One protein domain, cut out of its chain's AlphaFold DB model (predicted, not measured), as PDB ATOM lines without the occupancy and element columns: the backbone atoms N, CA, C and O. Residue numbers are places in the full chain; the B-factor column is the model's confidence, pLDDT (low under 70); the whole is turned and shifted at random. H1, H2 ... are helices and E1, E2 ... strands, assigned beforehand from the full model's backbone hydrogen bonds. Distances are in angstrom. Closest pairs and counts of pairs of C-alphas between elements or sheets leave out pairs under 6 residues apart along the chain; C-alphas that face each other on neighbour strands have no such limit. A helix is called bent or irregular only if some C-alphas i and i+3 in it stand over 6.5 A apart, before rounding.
ATOM      1  N   PHE A  34      71.631-102.856 -49.221       92.00
ATOM      2  CA  PHE A  34      70.606-102.436 -48.283       92.00
ATOM      3  C   PHE A  34      69.265-102.951 -48.775       92.00
ATOM      4  O   PHE A  34      69.028-102.959 -49.981       92.00
ATOM      5  N   ARG A  35      68.392-103.339 -47.852       93.12
ATOM      6  CA  ARG A  35      67.015-103.741 -48.144       93.12
ATOM      7  C   ARG A  35      66.065-103.004 -47.215       93.12
ATOM      8  O   ARG A  35      66.295-102.984 -46.011       93.12
ATOM      9  N   VAL A  36      64.999-102.441 -47.760       93.50
ATOM     10  CA  VAL A  36      63.892-101.866 -47.000       93.50
ATOM     11  C   VAL A  36      62.724-102.838 -46.976       93.50
ATOM     12  O   VAL A  36      62.372-103.422 -47.999       93.50
ATOM     13  N   ASP A  37      62.142-103.007 -45.793       92.81
ATOM     14  CA  ASP A  37      60.977-103.850 -45.550       92.81
ATOM     15  C   ASP A  37      60.143-103.246 -44.401       92.81
ATOM     16  O   ASP A  37      60.704-102.627 -43.496       92.81
ATOM     17  N   ILE A  38      58.818-103.398 -44.417       92.56
ATOM     18  CA  ILE A  38      57.938-102.877 -43.347       92.56
ATOM     19  C   ILE A  38      57.898-103.798 -42.129       92.56
ATOM     20  O   ILE A  38      57.490-103.389 -41.046       92.56
ATOM     21  N   ARG A  39      58.302-105.055 -42.314       90.75
ATOM     22  CA  ARG A  39      58.278-106.067 -41.265       90.75
ATOM     23  C   ARG A  39      59.394-105.811 -40.276       90.75
ATOM     24  O   ARG A  39      60.519-105.468 -40.659       90.75
ATOM     25  N   ASN A  40      59.072-105.999 -39.004       92.81
ATOM     26  CA  ASN A  40      60.011-105.739 -37.933       92.81
ATOM     27  C   ASN A  40      61.055-106.878 -37.825       92.81
ATOM     28  O   ASN A  40      60.816-107.992 -38.293       92.81
ATOM     29  N   PRO A  41      62.208-106.627 -37.187       94.38
ATOM     30  CA  PRO A  41      63.299-107.595 -37.087       94.38
ATOM     31  C   PRO A  41      62.926-108.911 -36.398       94.38
ATOM     32  O   PRO A  41      63.491-109.942 -36.747       94.38
ATOM     33  N   HIS A  42      61.991-108.891 -35.443       94.69
ATOM     34  CA  HIS A  42      61.520-110.101 -34.769       94.69
ATOM     35  C   HIS A  42      60.716-110.987 -35.728       94.69
ATOM     36  O   HIS A  42      60.935-112.198 -35.780       94.69
ATOM     37  N   ASP A  43      59.857-110.392 -36.555       92.31
ATOM     38  CA  ASP A  43      59.127-111.132 -37.587       92.31
ATOM     39  C   ASP A  43      60.094-111.720 -38.622       92.31
ATOM     40  O   ASP A  43      59.915-112.842 -39.079       92.31
ATOM     41  N   ILE A  44      61.147-110.985 -38.991       93.50
ATOM     42  CA  ILE A  44      62.166-111.499 -39.913       93.50
ATOM     43  C   ILE A  44      62.964-112.644 -39.271       93.50
ATOM     44  O   ILE A  44      63.228-113.649 -39.926       93.50
ATOM     45  N   GLU A  45      63.337-112.532 -37.997       94.19
ATOM     46  CA  GLU A  45      64.072-113.571 -37.266       94.19
ATOM     47  C   GLU A  45      63.266-114.867 -37.121       94.19
ATOM     48  O   GLU A  45      63.784-115.949 -37.396       94.19
ATOM     49  N   THR A  46      61.995-114.763 -36.727       92.50
ATOM     50  CA  THR A  46      61.097-115.919 -36.536       92.50
ATOM     51  C   THR A  46      60.861-116.716 -37.818       92.50
ATOM     52  O   THR A  46      60.537-117.899 -37.748       92.50
ATOM     53  N   HIS A  47      61.093-116.099 -38.977       90.81
ATOM     54  CA  HIS A  47      60.955-116.711 -40.295       90.81
ATOM     55  C   HIS A  47      62.301-116.997 -40.983       90.81
ATOM     56  O   HIS A  47      62.350-117.192 -42.196       90.81
ATOM     57  N   ASP A  48      63.398-117.019 -40.219       91.81
ATOM     58  CA  ASP A  48      64.768-117.248 -40.702       91.81
ATOM     59  C   ASP A  48      65.190-116.318 -41.852       91.81
ATOM     60  O   ASP A  48      65.984-116.673 -42.721       91.81
ATOM     61  N   GLY A  49      64.719-115.072 -41.839       93.12
ATOM     62  CA  GLY A  49      65.130-114.038 -42.778       93.12
ATOM     63  C   GLY A  49      64.115-113.745 -43.877       93.12
ATOM     64  O   GLY A  49      62.902-113.854 -43.721       93.12
ATOM     65  N   PHE A  50      64.643-113.304 -45.014       92.94
ATOM     66  CA  PHE A  50      63.873-113.017 -46.215       92.94
ATOM     67  C   PHE A  50      63.986-114.175 -47.201       92.94
ATOM     68  O   PHE A  50      64.679-114.094 -48.220       92.94
ATOM     69  N   THR A  51      63.335-115.273 -46.855       90.44
ATOM     70  CA  THR A  51      63.363-116.539 -47.585       90.44
ATOM     71  C   THR A  51      61.934-117.013 -47.873       90.44
ATOM     72  O   THR A  51      60.949-116.445 -47.388       90.44
ATOM     73  N   LEU A  52      61.805-118.041 -48.709       85.31
ATOM     74  CA  LEU A  52      60.573-118.825 -48.787       85.31
ATOM     75  C   LEU A  52      60.500-119.756 -47.562       85.31
ATOM     76  O   LEU A  52      61.548-120.230 -47.119       85.31
ATOM     77  N   PRO A  53      59.305-120.026 -47.002       81.56
ATOM     78  CA  PRO A  53      57.970-119.667 -47.501       81.56
ATOM     79  C   PRO A  53      57.465-118.295 -47.027       81.56
ATOM     80  O   PRO A  53      56.351-117.894 -47.345       81.56
ATOM     81  N   TYR A  54      58.243-117.537 -46.257       77.38
ATOM     82  CA  TYR A  54      57.721-116.327 -45.622       77.38
ATOM     83  C   TYR A  54      57.277-115.245 -46.614       77.38
ATOM     84  O   TYR A  54      56.285-114.549 -46.396       77.38
ATOM     85  N   ALA A  55      57.971-115.126 -47.747       79.75
ATOM     86  CA  ALA A  55      57.542-114.237 -48.820       79.75
ATOM     87  C   ALA A  55      56.206-114.648 -49.476       79.75
ATOM     88  O   ALA A  55      55.525-113.785 -50.026       79.75
ATOM     89  N   GLU A  56      55.789-115.914 -49.370       81.88
ATOM     90  CA  GLU A  56      54.500-116.395 -49.893       81.88
ATOM     91  C   GLU A  56      53.306-115.839 -49.118       81.88
ATOM     92  O   GLU A  56      52.220-115.704 -49.673       81.88
ATOM     93  N   GLN A  57      53.508-115.460 -47.855       79.00
ATOM     94  CA  GLN A  57      52.460-114.841 -47.044       79.00
ATOM     95  C   GLN A  57      52.165-113.401 -47.483       79.00
ATOM     96  O   GLN A  57      51.076-112.895 -47.236       79.00
ATOM     97  N   ASN A  58      53.125-112.736 -48.137       78.31
ATOM     98  CA  ASN A  58      53.021-111.333 -48.539       78.31
ATOM     99  C   ASN A  58      53.588-111.109 -49.955       78.31
ATOM    100  O   ASN A  58      54.511-110.308 -50.132       78.31
ATOM    101  N   PRO A  59      53.052-111.783 -50.990       77.56
ATOM    102  CA  PRO A  59      53.680-111.833 -52.312       77.56
ATOM    103  C   PRO A  59      53.707-110.468 -53.003       77.56
ATOM    104  O   PRO A  59      54.638-110.166 -53.740       77.56
ATOM    105  N   ASN A  60      52.718-109.617 -52.720       79.00
ATOM    106  CA  ASN A  60      52.572-108.300 -53.339       79.00
ATOM    107  C   ASN A  60      53.320-107.191 -52.594       79.00
ATOM    108  O   ASN A  60      53.273-106.033 -53.012       79.00
ATOM    109  N   GLN A  61      53.985-107.512 -51.480       84.38
ATOM    110  CA  GLN A  61      54.734-106.516 -50.734       84.38
ATOM    111  C   GLN A  61      55.889-106.005 -51.597       84.38
ATOM    112  O   GLN A  61      56.763-106.770 -52.006       84.38
ATOM    113  N   GLN A  62      55.895-104.703 -51.862       85.94
ATOM    114  CA  GLN A  62      56.984-104.054 -52.577       85.94
ATOM    115  C   GLN A  62      58.134-103.784 -51.612       85.94
ATOM    116  O   GLN A  62      57.935-103.290 -50.502       85.94
ATOM    117  N   ILE A  63      59.343-104.119 -52.045       86.69
ATOM    118  CA  ILE A  63      60.568-103.842 -51.309       86.69
ATOM    119  C   ILE A  63      61.540-103.077 -52.201       86.69
ATOM    120  O   ILE A  63      61.541-103.212 -53.430       86.69
ATOM    121  N   VAL A  64      62.385-102.280 -51.558       88.19
ATOM    122  CA  VAL A  64      63.451-101.528 -52.220       88.19
ATOM    123  C   VAL A  64      64.790-102.022 -51.708       88.19
ATOM    124  O   VAL A  64      64.978-102.276 -50.521       88.19
ATOM    125  N   TRP A  65      65.747-102.121 -52.611       87.81
ATOM    126  CA  TRP A  65      67.125-102.491 -52.327       87.81
ATOM    127  C   TRP A  65      68.081-101.787 -53.269       87.81
ATOM    128  O   TRP A  65      67.712-101.340 -54.355       87.81
ATOM    129  N   GLY A  66      69.318-101.663 -52.816       84.31
ATOM    130  CA  GLY A  66      70.353-100.949 -53.539       84.31
ATOM    131  C   GLY A  66      71.643-100.879 -52.748       84.31
ATOM    132  O   GLY A  66      71.733-101.334 -51.607       84.31
ATOM    133  N   THR A  67      72.659-100.297 -53.366       83.56
ATOM    134  CA  THR A  67      74.010-100.205 -52.789       83.56
ATOM    135  C   THR A  67      74.229 -98.913 -52.000       83.56
ATOM    136  O   THR A  67      75.227 -98.776 -51.294       83.56
ATOM    137  N   SER A  68      73.283 -97.973 -52.083       85.75
ATOM    138  CA  SER A  68      73.281 -96.723 -51.331       85.75
ATOM    139  C   SER A  68      72.147 -96.701 -50.322       85.75
ATOM    140  O   SER A  68      70.974 -96.775 -50.688       85.75
ATOM    141  N   LYS A  69      72.510 -96.521 -49.052       88.12
ATOM    142  CA  LYS A  69      71.558 -96.315 -47.963       88.12
ATOM    143  C   LYS A  69      70.605 -95.161 -48.265       88.12
ATOM    144  O   LYS A  69      69.394 -95.325 -48.178       88.12
ATOM    145  N   ASP A  70      71.164 -94.002 -48.596       87.12
ATOM    146  CA  ASP A  70      70.393 -92.765 -48.697       87.12
ATOM    147  C   ASP A  70      69.441 -92.816 -49.897       87.12
ATOM    148  O   ASP A  70      68.302 -92.374 -49.790       87.12
ATOM    149  N   ALA A  71      69.859 -93.448 -50.998       85.00
ATOM    150  CA  ALA A  71      69.004 -93.646 -52.167       85.00
ATOM    151  C   ALA A  71      67.855 -94.619 -51.887       85.00
ATOM    152  O   ALA A  71      66.716 -94.339 -52.239       85.00
ATOM    153  N   VAL A  72      68.140 -95.734 -51.206       88.31
ATOM    154  CA  VAL A  72      67.129 -96.731 -50.829       88.31
ATOM    155  C   VAL A  72      66.092 -96.132 -49.871       88.31
ATOM    156  O   VAL A  72      64.893 -96.317 -50.072       88.31
ATOM    157  N   VAL A  73      66.540 -95.373 -48.867       89.88
ATOM    158  CA  VAL A  73      65.653 -94.674 -47.922       89.88
ATOM    159  C   VAL A  73      64.820 -93.607 -48.637       89.88
ATOM    160  O   VAL A  73      63.612 -93.546 -48.420       89.88
ATOM    161  N   ALA A  74      65.438 -92.786 -49.492       88.25
ATOM    162  CA  ALA A  74      64.739 -91.741 -50.237       88.25
ATOM    163  C   ALA A  74      63.693 -92.323 -51.198       88.25
ATOM    164  O   ALA A  74      62.558 -91.851 -51.221       88.25
ATOM    165  N   LEU A  75      64.046 -93.373 -51.949       87.44
ATOM    166  CA  LEU A  75      63.125 -94.019 -52.880       87.44
ATOM    167  C   LEU A  75      61.909 -94.591 -52.148       87.44
ATOM    168  O   LEU A  75      60.782 -94.346 -52.570       87.44
ATOM    169  N   TYR A  76      62.122 -95.307 -51.038       89.38
ATOM    170  CA  TYR A  76      61.008 -95.890 -50.291       89.38
ATOM    171  C   TYR A  76      60.100 -94.816 -49.675       89.38
ATOM    172  O   TYR A  76      58.883 -94.895 -49.811       89.38
ATOM    173  N   ARG A  77      60.670 -93.764 -49.067       89.94
ATOM    174  CA  ARG A  77      59.887 -92.644 -48.510       89.94
ATOM    175  C   ARG A  77      59.045 -91.924 -49.544       89.94
ATOM    176  O   ARG A  77      57.908 -91.584 -49.256       89.94
ATOM    177  N   ASN A  78      59.582 -91.703 -50.740       88.06
ATOM    178  CA  ASN A  78      58.830 -91.035 -51.797       88.06
ATOM    179  C   ASN A  78      57.580 -91.824 -52.212       88.06
ATOM    180  O   ASN A  78      56.621 -91.230 -52.693       88.06
ATOM    181  N   GLN A  79      57.588 -93.147 -52.031       86.44
ATOM    182  CA  GLN A  79      56.456 -94.024 -52.341       86.44
ATOM    183  C   GLN A  79      55.525 -94.220 -51.136       86.44
ATOM    184  O   GLN A  79      54.319 -94.390 -51.311       86.44
ATOM    185  N   HIS A  80      56.077 -94.182 -49.922       90.00
ATOM    186  CA  HIS A  80      55.378 -94.464 -48.670       90.00
ATOM    187  C   HIS A  80      55.742 -93.421 -47.590       90.00
ATOM    188  O   HIS A  80      56.428 -93.762 -46.623       90.00
ATOM    189  N   PRO A  81      55.325 -92.148 -47.745       90.88
ATOM    190  CA  PRO A  81      55.782 -91.048 -46.887       90.88
ATOM    191  C   PRO A  81      55.379 -91.214 -45.416       90.88
ATOM    192  O   PRO A  81      56.157 -90.873 -44.526       90.88
ATOM    193  N   ASP A  82      54.212 -91.813 -45.169       94.69
ATOM    194  CA  ASP A  82      53.612 -91.942 -43.835       94.69
ATOM    195  C   ASP A  82      53.884 -93.301 -43.168       94.69
ATOM    196  O   ASP A  82      53.305 -93.621 -42.129       94.69
ATOM    197  N   GLN A  83      54.740 -94.139 -43.760       94.19
ATOM    198  CA  GLN A  83      54.958 -95.501 -43.283       94.19
ATOM    199  C   GLN A  83      56.296 -95.654 -42.563       94.19
ATOM    200  O   GLN A  83      57.353 -95.369 -43.119       94.19
ATOM    201  N   THR A  84      56.260 -96.202 -41.346       95.81
ATOM    202  CA  THR A  84      57.467 -96.707 -40.683       95.81
ATOM    203  C   THR A  84      57.986 -97.944 -41.413       95.81
ATOM    204  O   THR A  84      57.221 -98.857 -41.732       95.81
ATOM    205  N   PHE A  85      59.295 -98.002 -41.639       95.81
ATOM    206  CA  PHE A  85      59.957 -99.153 -42.250       95.81
ATOM    207  C   PHE A  85      61.318 -99.436 -41.615       95.81
ATOM    208  O   PHE A  85      61.856 -98.644 -40.841       95.81
ATOM    209  N   PHE A  86      61.893-100.582 -41.961       96.06
ATOM    210  CA  PHE A  86      63.177-101.042 -41.462       96.06
ATOM    211  C   PHE A  86      64.176-101.139 -42.609       96.06
ATOM    212  O   PHE A  86      63.912-101.736 -43.651       96.06
ATOM    213  N   LEU A  87      65.346-100.545 -42.401       95.50
ATOM    214  CA  LEU A  87      66.484-100.614 -43.303       95.50
ATOM    215  C   LEU A  87      67.440-101.705 -42.816       95.50
ATOM    216  O   LEU A  87      68.152-101.518 -41.830       95.50
ATOM    217  N   TYR A  88      67.498-102.815 -43.537       95.12
ATOM    218  CA  TYR A  88      68.357-103.956 -43.252       95.12
ATOM    219  C   TYR A  88      69.694-103.859 -43.988       95.12
ATOM    220  O   TYR A  88      69.762-103.544 -45.179       95.12
ATOM    221  N   TYR A  89      70.767-104.169 -43.265       94.38
ATOM    222  CA  TYR A  89      72.142-104.182 -43.754       94.38
ATOM    223  C   TYR A  89      72.532-105.612 -44.097       94.38
ATOM    224  O   TYR A  89      72.609-106.454 -43.202       94.38
ATOM    225  N   VAL A  90      72.823-105.894 -45.362       92.44
ATOM    226  CA  VAL A  90      73.072-107.266 -45.816       92.44
ATOM    227  C   VAL A  90      74.572-107.550 -45.902       92.44
ATOM    228  O   VAL A  90      75.368-106.734 -46.385       92.44
ATOM    229  N   ASP A  91      74.978-108.722 -45.418       91.38
ATOM    230  CA  ASP A  91      76.307-109.277 -45.642       91.38
ATOM    231  C   ASP A  91      76.349-110.047 -46.958       91.38
ATOM    232  O   ASP A  91      76.054-111.237 -47.025       91.38
ATOM    233  N   ILE A  92      76.720-109.337 -48.016       87.06
ATOM    234  CA  ILE A  92      76.717-109.852 -49.388       87.06
ATOM    235  C   ILE A  92      77.686-111.021 -49.619       87.06
ATOM    236  O   ILE A  92      77.519-111.755 -50.589       87.06
ATOM    237  N   GLU A  93      78.694-111.189 -48.761       86.88
ATOM    238  CA  GLU A  93      79.657-112.290 -48.875       86.88
ATOM    239  C   GLU A  93      79.075-113.601 -48.336       86.88
ATOM    240  O   GLU A  93      79.453-114.688 -48.772       86.88
ATOM    241  N   LYS A  94      78.115-113.528 -47.406       87.00
ATOM    242  CA  LYS A  94      77.439-114.722 -46.902       87.00
ATOM    243  C   LYS A  94      76.457-115.256 -47.938       87.00
ATOM    244  O   LYS A  94      75.781-114.496 -48.626       87.00
ATOM    245  N   PHE A  95      76.358-116.584 -48.024       87.56
ATOM    246  CA  PHE A  95      75.390-117.294 -48.874       87.56
ATOM    247  C   PHE A  95      75.412-116.884 -50.359       87.56
ATOM    248  O   PHE A  95      74.400-117.031 -51.058       87.56
ATOM    249  N   LYS A  96      76.558-116.365 -50.834       88.88
ATOM    250  CA  LYS A  96      76.765-115.866 -52.204       88.88
ATOM    251  C   LYS A  96      75.722-114.813 -52.611       88.88
ATOM    252  O   LYS A  96      75.291-114.765 -53.762       88.88
ATOM    253  N   ILE A  97      75.276-113.985 -51.660       89.12
ATOM    254  CA  ILE A  97      74.241-112.969 -51.904       89.12
ATOM    255  C   ILE A  97      74.696-111.969 -52.967       89.12
ATOM    256  O   ILE A  97      73.879-111.573 -53.791       89.12
ATOM    257  N   ARG A  98      75.983-111.598 -52.995       86.38
ATOM    258  CA  ARG A  98      76.556-110.724 -54.027       86.38
ATOM    259  C   ARG A  98      76.261-111.243 -55.436       86.38
ATOM    260  O   ARG A  98      75.737-110.490 -56.247       86.38
ATOM    261  N   ASP A  99      76.567-112.507 -55.708       86.06
ATOM    262  CA  ASP A  99      76.429-113.091 -57.048       86.06
ATOM    263  C   ASP A  99      74.958-113.201 -57.457       86.06
ATOM    264  O   ASP A  99      74.580-112.799 -58.557       86.06
ATOM    265  N   LYS A 100      74.111-113.673 -56.532       89.38
ATOM    266  CA  LYS A 100      72.656-113.748 -56.726       89.38
ATOM    267  C   LYS A 100      72.060-112.369 -57.010       89.38
ATOM    268  O   LYS A 100      71.265-112.213 -57.933       89.38
ATOM    269  N   TRP A 101      72.479-111.365 -56.241       85.94
ATOM    270  CA  TRP A 101      72.040-109.985 -56.402       85.94
ATOM    271  C   TRP A 101      72.458-109.404 -57.751       85.94
ATOM    272  O   TRP A 101      71.607-108.877 -58.454       85.94
ATOM    273  N   LEU A 102      73.726-109.541 -58.148       83.94
ATOM    274  CA  LEU A 102      74.211-109.021 -59.431       83.94
ATOM    275  C   LEU A 102      73.465-109.633 -60.620       83.94
ATOM    276  O   LEU A 102      73.095-108.915 -61.548       83.94
ATOM    277  N   HIS A 103      73.221-110.947 -60.586       83.81
ATOM    278  CA  HIS A 103      72.467-111.627 -61.635       83.81
ATOM    279  C   HIS A 103      71.025-111.114 -61.715       83.81
ATOM    280  O   HIS A 103      70.528-110.785 -62.793       83.81
ATOM    281  N   TYR A 104      70.364-111.002 -60.566       84.69
ATOM    282  CA  TYR A 104      68.972-110.588 -60.523       84.69
ATOM    283  C   TYR A 104      68.775-109.092 -60.810       84.69
ATOM    284  O   TYR A 104      67.872-108.734 -61.562       84.69
ATOM    285  N   GLU A 105      69.644-108.212 -60.306       80.81
ATOM    286  CA  GLU A 105      69.624-106.780 -60.629       80.81
ATOM    287  C   GLU A 105      69.761-106.559 -62.143       80.81
ATOM    288  O   GLU A 105      69.024-105.755 -62.717       80.81
ATOM    289  N   ALA A 106      70.659-107.296 -62.806       79.69
ATOM    290  CA  ALA A 106      70.812-107.232 -64.257       79.69
ATOM    291  C   ALA A 106      69.521-107.639 -64.990       79.69
ATOM    292  O   ALA A 106      69.120-106.956 -65.934       79.69
ATOM    293  N   ALA A 107      68.839-108.693 -64.529       81.56
ATOM    294  CA  ALA A 107      67.568-109.137 -65.100       81.56
ATOM    295  C   ALA A 107      66.446-108.093 -64.924       81.56
ATOM    296  O   ALA A 107      65.769-107.754 -65.894       81.56
ATOM    297  N   VAL A 108      66.296-107.520 -63.724       79.69
ATOM    298  CA  VAL A 108      65.295-106.472 -63.423       79.69
ATOM    299  C   VAL A 108      65.560-105.186 -64.214       79.69
ATOM    300  O   VAL A 108      64.637-104.496 -64.648       79.69
ATOM    301  N   ARG A 109      66.835-104.839 -64.432       74.94
ATOM    302  CA  ARG A 109      67.211-103.701 -65.283       74.94
ATOM    303  C   ARG A 109      66.885-103.963 -66.749       74.94
ATOM    304  O   ARG A 109      66.356-103.074 -67.413       74.94
ATOM    305  N   ALA A 110      67.164-105.167 -67.242       76.00
ATOM    306  CA  ALA A 110      66.870-105.551 -68.620       76.00
ATOM    307  C   ALA A 110      65.360-105.593 -68.916       76.00
ATOM    308  O   ALA A 110      64.959-105.291 -70.038       76.00
ATOM    309  N   SER A 111      64.516-105.900 -67.924       74.44
ATOM    310  CA  SER A 111      63.053-105.886 -68.075       74.44
ATOM    311  C   SER A 111      62.434-104.481 -68.080       74.44
ATOM    312  O   SER A 111      61.220-104.354 -68.217       74.44
ATOM    313  N   GLY A 112      63.234-103.420 -67.903       63.38
ATOM    314  CA  GLY A 112      62.741-102.042 -67.808       63.38
ATOM    315  C   GLY A 112      62.024-101.721 -66.491       63.38
ATOM    316  O   GLY A 112      61.438-100.653 -66.360       63.38
ATOM    317  N   SER A 113      62.079-102.623 -65.506       59.00
ATOM    318  CA  SER A 113      61.438-102.460 -64.192       59.00
ATOM    319  C   SER A 113      62.327-101.733 -63.172       59.00
ATOM    320  O   SER A 113      61.905-101.467 -62.049       59.00
ATOM    321  N   ALA A 114      63.568-101.408 -63.546       59.44
ATOM    322  CA  ALA A 114      64.461-100.595 -62.732       59.44
ATOM    323  C   ALA A 114      64.167 -99.100 -62.938       59.44
ATOM    324  O   ALA A 114      64.523 -98.519 -63.962       59.44
ATOM    325  N   GLU A 115      63.546 -98.461 -61.950       54.56
ATOM    326  CA  GLU A 115      63.393 -97.004 -61.938       54.56
ATOM    327  C   GLU A 115      64.755 -96.335 -61.684       54.56
ATOM    328  O   GLU A 115      65.406 -96.553 -60.661       54.56
ATOM    329  N   ASN A 116      65.200 -95.494 -62.619       49.88
ATOM    330  CA  ASN A 116      66.401 -94.680 -62.451       49.88
ATOM    331  C   ASN A 116      66.118 -93.473 -61.531       49.88
ATOM    332  O   ASN A 116      65.851 -92.376 -61.997       49.88
ATOM    333  N   ASN A 117      66.238 -93.725 -60.226       50.44
ATOM    334  CA  ASN A 117      66.732 -92.877 -59.131       50.44
ATOM    335  C   ASN A 117      66.236 -91.439 -58.908       50.44
ATOM    336  O   ASN A 117      66.422 -90.528 -59.709       50.44
ATOM    337  N   VAL A 118      65.953 -91.200 -57.625       42.25
ATOM    338  CA  VAL A 118      66.367 -89.984 -56.914       42.25
ATOM    339  C   VAL A 118      67.894 -90.043 -56.720       42.25
ATOM    340  O   VAL A 118      68.398 -90.896 -55.993       42.25
ATOM    341  N   GLY A 119      68.660 -89.171 -57.385       47.47
ATOM    342  CA  GLY A 119      70.085 -88.948 -57.070       47.47
ATOM    343  C   GLY A 119      71.126 -89.916 -57.667       47.47
ATOM    344  O   GLY A 119      72.189 -90.076 -57.080       47.47
ATOM    345  N   HIS A 120      70.875 -90.537 -58.827       51.78
ATOM    346  CA  HIS A 120      71.855 -91.331 -59.607       51.78
ATOM    347  C   HIS A 120      72.435 -92.618 -58.970       51.78
ATOM    348  O   HIS A 120      73.276 -93.265 -59.594       51.78
ATOM    349  N   LEU A 121      71.992 -93.052 -57.787       61.19
ATOM    350  CA  LEU A 121      72.557 -94.224 -57.094       61.19
ATOM    351  C   LEU A 121      71.702 -95.491 -57.267       61.19
ATOM    352  O   LEU A 121      70.538 -95.462 -56.894       61.19
ATOM    353  N   PRO A 122      72.246 -96.614 -57.775       66.44
ATOM    354  CA  PRO A 122      71.464 -97.771 -58.208       66.44
ATOM    355  C   PRO A 122      70.617 -98.376 -57.077       66.44
ATOM    356  O   PRO A 122      71.140 -98.908 -56.093       66.44
ATOM    357  N   SER A 123      69.300 -98.313 -57.260       76.12
ATOM    358  CA  SER A 123      68.294 -99.050 -56.500       76.12
ATOM    359  C   SER A 123      67.280 -99.646 -57.473       76.12
ATOM    360  O   SER A 123      67.144 -99.159 -58.596       76.12
ATOM    361  N   VAL A 124      66.610-100.725 -57.082       78.25
ATOM    362  CA  VAL A 124      65.509-101.287 -57.875       78.25
ATOM    363  C   VAL A 124      64.342-101.636 -56.956       78.25
ATOM    364  O   VAL A 124      64.487-101.747 -55.738       78.25
ATOM    365  N   LYS A 125      63.167-101.790 -57.546       84.88
ATOM    366  CA  LYS A 125      61.934-102.124 -56.845       84.88
ATOM    367  C   LYS A 125      61.493-103.508 -57.278       84.88
ATOM    368  O   LYS A 125      61.471-103.795 -58.471       84.88
ATOM    369  N   VAL A 126      61.172-104.361 -56.316       85.44
ATOM    370  CA  VAL A 126      60.779-105.750 -56.581       85.44
ATOM    371  C   VAL A 126      59.712-106.199 -55.596       85.44
ATOM    372  O   VAL A 126      59.520-105.581 -54.546       85.44
ATOM    373  N   THR A 127      59.022-107.285 -55.923       88.31
ATOM    374  CA  THR A 127      58.125-107.943 -54.973       88.31
ATOM    375  C   THR A 127      58.926-108.740 -53.938       88.31
ATOM    376  O   THR A 127      60.055-109.178 -54.193       88.31
ATOM    377  N   ALA A 128      58.346-108.958 -52.757       87.38
ATOM    378  CA  ALA A 128      58.945-109.803 -51.731       87.38
ATOM    379  C   ALA A 128      59.136-111.247 -52.222       87.38
ATOM    380  O   ALA A 128      60.147-111.862 -51.875       87.38
ATOM    381  N   MET A 129      58.211-111.751 -53.050       90.38
ATOM    382  CA  MET A 129      58.287-113.078 -53.669       90.38
ATOM    383  C   MET A 129      59.494-113.200 -54.599       90.38
ATOM    384  O   MET A 129      60.322-114.098 -54.423       90.38
ATOM    385  N   ASP A 130      59.633-112.280 -55.557       88.38
ATOM    386  CA  ASP A 130      60.724-112.339 -56.530       88.38
ATOM    387  C   ASP A 130      62.077-112.181 -55.832       88.38
ATOM    388  O   ASP A 130      63.038-112.883 -56.151       88.38
ATOM    389  N   ALA A 131      62.156-111.300 -54.831       88.44
ATOM    390  CA  ALA A 131      63.369-111.121 -54.048       88.44
ATOM    391  C   ALA A 131      63.748-112.372 -53.249       88.44
ATOM    392  O   ALA A 131      64.909-112.769 -53.274       88.44
ATOM    393  N   ALA A 132      62.796-113.001 -52.552       90.44
ATOM    394  CA  ALA A 132      63.066-114.204 -51.765       90.44
ATOM    395  C   ALA A 132      63.419-115.414 -52.641       90.44
ATOM    396  O   ALA A 132      64.220-116.250 -52.229       90.44
ATOM    397  N   THR A 133      62.859-115.483 -53.850       91.88
ATOM    398  CA  THR A 133      63.136-116.549 -54.819       91.88
ATOM    399  C   THR A 133      64.527-116.401 -55.435       91.88
ATOM    400  O   THR A 133      65.301-117.355 -55.464       91.88
ATOM    401  N   ASN A 134      64.875-115.198 -55.901       91.19
ATOM    402  CA  ASN A 134      66.115-114.970 -56.647       91.19
ATOM    403  C   ASN A 134      67.316-114.661 -55.742       91.19
ATOM    404  O   ASN A 134      68.453-115.015 -56.055       91.19
ATOM    405  N   VAL A 135      67.081-114.005 -54.604       92.25
ATOM    406  CA  VAL A 135      68.120-113.585 -53.655       92.25
ATOM    407  C   VAL A 135      67.655-113.871 -52.219       92.25
ATOM    408  O   VAL A 135      67.429-112.939 -51.444       92.25
ATOM    409  N   PRO A 136      67.505-115.152 -51.828       93.31
ATOM    410  CA  PRO A 136      67.138-115.509 -50.462       93.31
ATOM    411  C   PRO A 136      68.192-114.997 -49.476       93.31
ATOM    412  O   PRO A 136      69.393-115.235 -49.654       93.31
ATOM    413  N   MET A 137      67.737-114.313 -48.426       92.62
ATOM    414  CA  MET A 137      68.600-113.723 -47.398       92.62
ATOM    415  C   MET A 137      68.245-114.302 -46.027       92.62
ATOM    416  O   MET A 137      67.389-113.738 -45.342       92.62
ATOM    417  N   PRO A 138      68.898-115.395 -45.595       93.56
ATOM    418  CA  PRO A 138      68.686-115.954 -44.266       93.56
ATOM    419  C   PRO A 138      68.938-114.918 -43.169       93.56
ATOM    420  O   PRO A 138      69.766-114.022 -43.361       93.56
ATOM    421  N   TRP A 139      68.317-115.047 -41.996       94.00
ATOM    422  CA  TRP A 139      68.465-114.068 -40.902       94.00
ATOM    423  C   TRP A 139      69.938-113.783 -40.570       94.00
ATOM    424  O   TRP A 139      70.363-112.643 -40.397       94.00
ATOM    425  N   GLN A 140      70.759-114.828 -40.597       93.00
ATOM    426  CA  GLN A 140      72.193-114.801 -40.292       93.00
ATOM    427  C   GLN A 140      73.038-114.030 -41.328       93.00
ATOM    428  O   GLN A 140      74.218-113.736 -41.088       93.00
ATOM    429  N   SER A 141      72.457-113.729 -42.492       92.25
ATOM    430  CA  SER A 141      73.056-112.893 -43.534       92.25
ATOM    431  C   SER A 141      72.876-111.396 -43.280       92.25
ATOM    432  O   SER A 141      73.576-110.586 -43.880       92.25
ATOM    433  N   LEU A 142      71.983-111.004 -42.369       93.50
ATOM    434  CA  LEU A 142      71.717-109.602 -42.067       93.50
ATOM    435  C   LEU A 142      72.657-109.127 -40.960       93.50
ATOM    436  O   LEU A 142      72.587-109.630 -39.846       93.50
ATOM    437  N   LYS A 143      73.507-108.135 -41.239       92.88
ATOM    438  CA  LYS A 143      74.430-107.518 -40.266       92.88
ATOM    439  C   LYS A 143      73.687-106.802 -39.138       92.88
ATOM    440  O   LYS A 143      74.190-106.698 -38.022       92.88
ATOM    441  N   GLY A 144      72.510-106.266 -39.440       93.94
ATOM    442  CA  GLY A 144      71.731-105.439 -38.532       93.94
ATOM    443  C   GLY A 144      70.698-104.608 -39.276       93.94
ATOM    444  O   GLY A 144      70.472-104.814 -40.472       93.94
ATOM    445  N   TYR A 145      70.097-103.657 -38.575       95.81
ATOM    446  CA  TYR A 145      69.045-102.811 -39.123       95.81
ATOM    447  C   TYR A 145      69.027-101.408 -38.501       95.81
ATOM    448  O   TYR A 145      69.683-101.139 -37.492       95.81
ATOM    449  N   GLN A 146      68.266-100.512 -39.124       96.25
ATOM    450  CA  GLN A 146      67.812 -99.238 -38.566       96.25
ATOM    451  C   GLN A 146      66.295 -99.140 -38.744       96.25
ATOM    452  O   GLN A 146      65.769 -99.584 -39.764       96.25
ATOM    453  N   THR A 147      65.605 -98.540 -37.782       97.25
ATOM    454  CA  THR A 147      64.195 -98.161 -37.920       97.25
ATOM    455  C   THR A 147      64.117 -96.789 -38.573       97.25
ATOM    456  O   THR A 147      64.941 -95.914 -38.301       97.25
ATOM    457  N   VAL A 148      63.143 -96.599 -39.449       95.94
ATOM    458  CA  VAL A 148      62.930 -95.353 -40.168       95.94
ATOM    459  C   VAL A 148      61.473 -94.945 -40.008       95.94
ATOM    460  O   VAL A 148      60.596 -95.500 -40.662       95.94
ATOM    461  N   GLU A 149      61.228 -93.995 -39.111       96.06
ATOM    462  CA  GLU A 149      59.905 -93.405 -38.894       96.06
ATOM    463  C   GLU A 149      59.624 -92.289 -39.920       96.06
ATOM    464  O   GLU A 149      60.580 -91.721 -40.478       96.06
ATOM    465  N   PRO A 150      58.340 -91.966 -40.180       94.62
ATOM    466  CA  PRO A 150      57.950 -90.853 -41.040       94.62
ATOM    467  C   PRO A 150      58.654 -89.560 -40.636       94.62
ATOM    468  O   PRO A 150      58.761 -89.247 -39.453       94.62
ATOM    469  N   GLU A 151      59.174 -88.837 -41.628       90.19
ATOM    470  CA  GLU A 151      59.846 -87.532 -41.481       90.19
ATOM    471  C   GLU A 151      61.099 -87.487 -40.576       90.19
ATOM    472  O   GLU A 151      61.798 -86.475 -40.536       90.19
ATOM    473  N   GLN A 152      61.461 -88.576 -39.900       92.56
ATOM    474  CA  GLN A 152      62.622 -88.626 -39.008       92.56
ATOM    475  C   GLN A 152      63.889 -89.068 -39.740       92.56
ATOM    476  O   GLN A 152      63.841 -89.522 -40.874       92.56
ATOM    477  N   ALA A 153      65.070 -88.955 -39.138       90.12
ATOM    478  CA  ALA A 153      66.259 -89.639 -39.659       90.12
ATOM    479  C   ALA A 153      66.222 -91.139 -39.282       90.12
ATOM    480  O   ALA A 153      65.593 -91.488 -38.285       90.12
ATOM    481  N   PRO A 154      66.901 -92.041 -40.026       92.94
ATOM    482  CA  PRO A 154      67.073 -93.423 -39.580       92.94
ATOM    483  C   PRO A 154      67.650 -93.494 -38.159       92.94
ATOM    484  O   PRO A 154      68.576 -92.747 -37.830       92.94
ATOM    485  N   SER A 155      67.129 -94.414 -37.346       95.50
ATOM    486  CA  SER A 155      67.528 -94.624 -35.952       95.50
ATOM    487  C   SER A 155      69.014 -94.967 -35.803       95.50
ATOM    488  O   SER A 155      69.728 -95.232 -36.772       95.50
ATOM    489  N   GLY A 156      69.493 -95.082 -34.561       92.06
ATOM    490  CA  GLY A 156      70.772 -95.747 -34.297       92.06
ATOM    491  C   GLY A 156      70.810 -97.159 -34.902       92.06
ATOM    492  O   GLY A 156      69.789 -97.846 -34.952       92.06
ATOM    493  N   TRP A 157      71.982 -97.571 -35.392       91.62
ATOM    494  CA  TRP A 157      72.194 -98.915 -35.936       91.62
ATOM    495  C   TRP A 157      72.094 -99.975 -34.836       91.62
ATOM    496  O   TRP A 157      72.736 -99.847 -33.791       91.62
ATOM    497  N   VAL A 158      71.326-101.030 -35.107       94.56
ATOM    498  CA  VAL A 158      71.168-102.189 -34.227       94.56
ATOM    499  C   VAL A 158      71.818-103.405 -34.872       94.56
ATOM    500  O   VAL A 158      71.485-103.787 -35.992       94.56
ATOM    501  N   GLU A 159      72.752-104.022 -34.154       92.94
ATOM    502  CA  GLU A 159      73.450-105.220 -34.614       92.94
ATOM    503  C   GLU A 159      72.566-106.469 -34.534       92.94
ATOM    504  O   GLU A 159      71.941-106.736 -33.506       92.94
ATOM    505  N   ASN A 160      72.612-107.305 -35.572       93.06
ATOM    506  CA  ASN A 160      72.084-108.660 -35.492       93.06
ATOM    507  C   ASN A 160      73.114-109.599 -34.838       93.06
ATOM    508  O   ASN A 160      74.163-109.913 -35.409       93.06
TER     509      ASN A 160
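Overview. This is residues 34 to 160 of the 171 residues of an uncharacterized protein of Magnaporthe oryzae (strain P131) (UniProt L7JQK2). A strongly twisted five-stranded sheet forms the core, with H3 packed over one face and H4 and H5 over the other. H1 grazes the sheet towards the E5 edge, H2 packs on H5 away from the sheet, and the final stretch folds back to pair with E5. The printed part has 127 residues with five named helices and five named strands, in the order E1 H1 H2 E2 H3 E3 H4 E4 H5 E5. The sheet's order is E4 E2 E1 E3 E5, with antiparallel neighbours, and the class is mixed, helices and strands. The whole is compact and rounded, with a radius of gyration of the C-alphas of 13.5 A and spans of 33 by 33 by 27 A.

Along the chain. E1, residues 34 to 37, begins at C-alpha 34 (70.606, -102.436, -48.283). H1 holds residues 41 to 46, H2 54 to 57, and E2 62 to 66, 13.8 A long. H3, residues 69 to 79, measures 15.9 A, and E3, residues 85 to 90, 15.8 A. H4, residues 94 to 110, measures 25.8 A and begins at C-alpha 94 (77.439, -114.722, -46.902); it is irregular, with C-alphas 95 and 98 8.4 A apart, and has a kink of 30 degrees near residue 101. E4 holds residues 123 to 127 and H5 128 to 134. E5, residues 142 to 148, measures 16.8 A and ends at C-alpha 148 (62.930, -95.353, -40.168).

Arrangement. In the sheet, N 36 and O 64 of E1 and E2 are 2.8 A apart, N 88 and O 35 of E3 and E1 2.8 A, N 87 and O 146 of E3 and E5 2.8 A, and N 63 and O 126 of E2 and E4 2.9 A. E2, H3 and E3 form a split strand-helix-strand unit, two strands running the same way with E1 between them; its crossover is right-handed. Helices on both faces make three layers: H3 is on one face, its closest C-alphas to E2 being Val 72 and Trp 65, 6.0 A, and H4 and H5 are on the other. H4, at a height of 10.1 A over the sheet, runs across the strands, at 87 degrees to E4 on the local plane. H5 stands up from the sheet. H4 and H5 only just touch, with 3 pairs of C-alphas within 8 A, through residues 100 to 104 of H4 alone; the closest are Tyr 104 and Asn 134, 6.5 A. H2 touches H5, the closest C-alphas being Ala 55 and Met 129, 5.0 A. Every O i to N i+4 pair is within hydrogen-bond range in H1, H3 and H5, and 11 of 13 in H4; H2 is too short for one.

Size, cuts and confidence. The C-alphas farthest apart, Ser 111 and Gly 156, are 36.1 A from each other. The printed part has no cut. The link from H4 to E4 is long, 12 residues, and pLDDT is under 70 at residues 112 to 122.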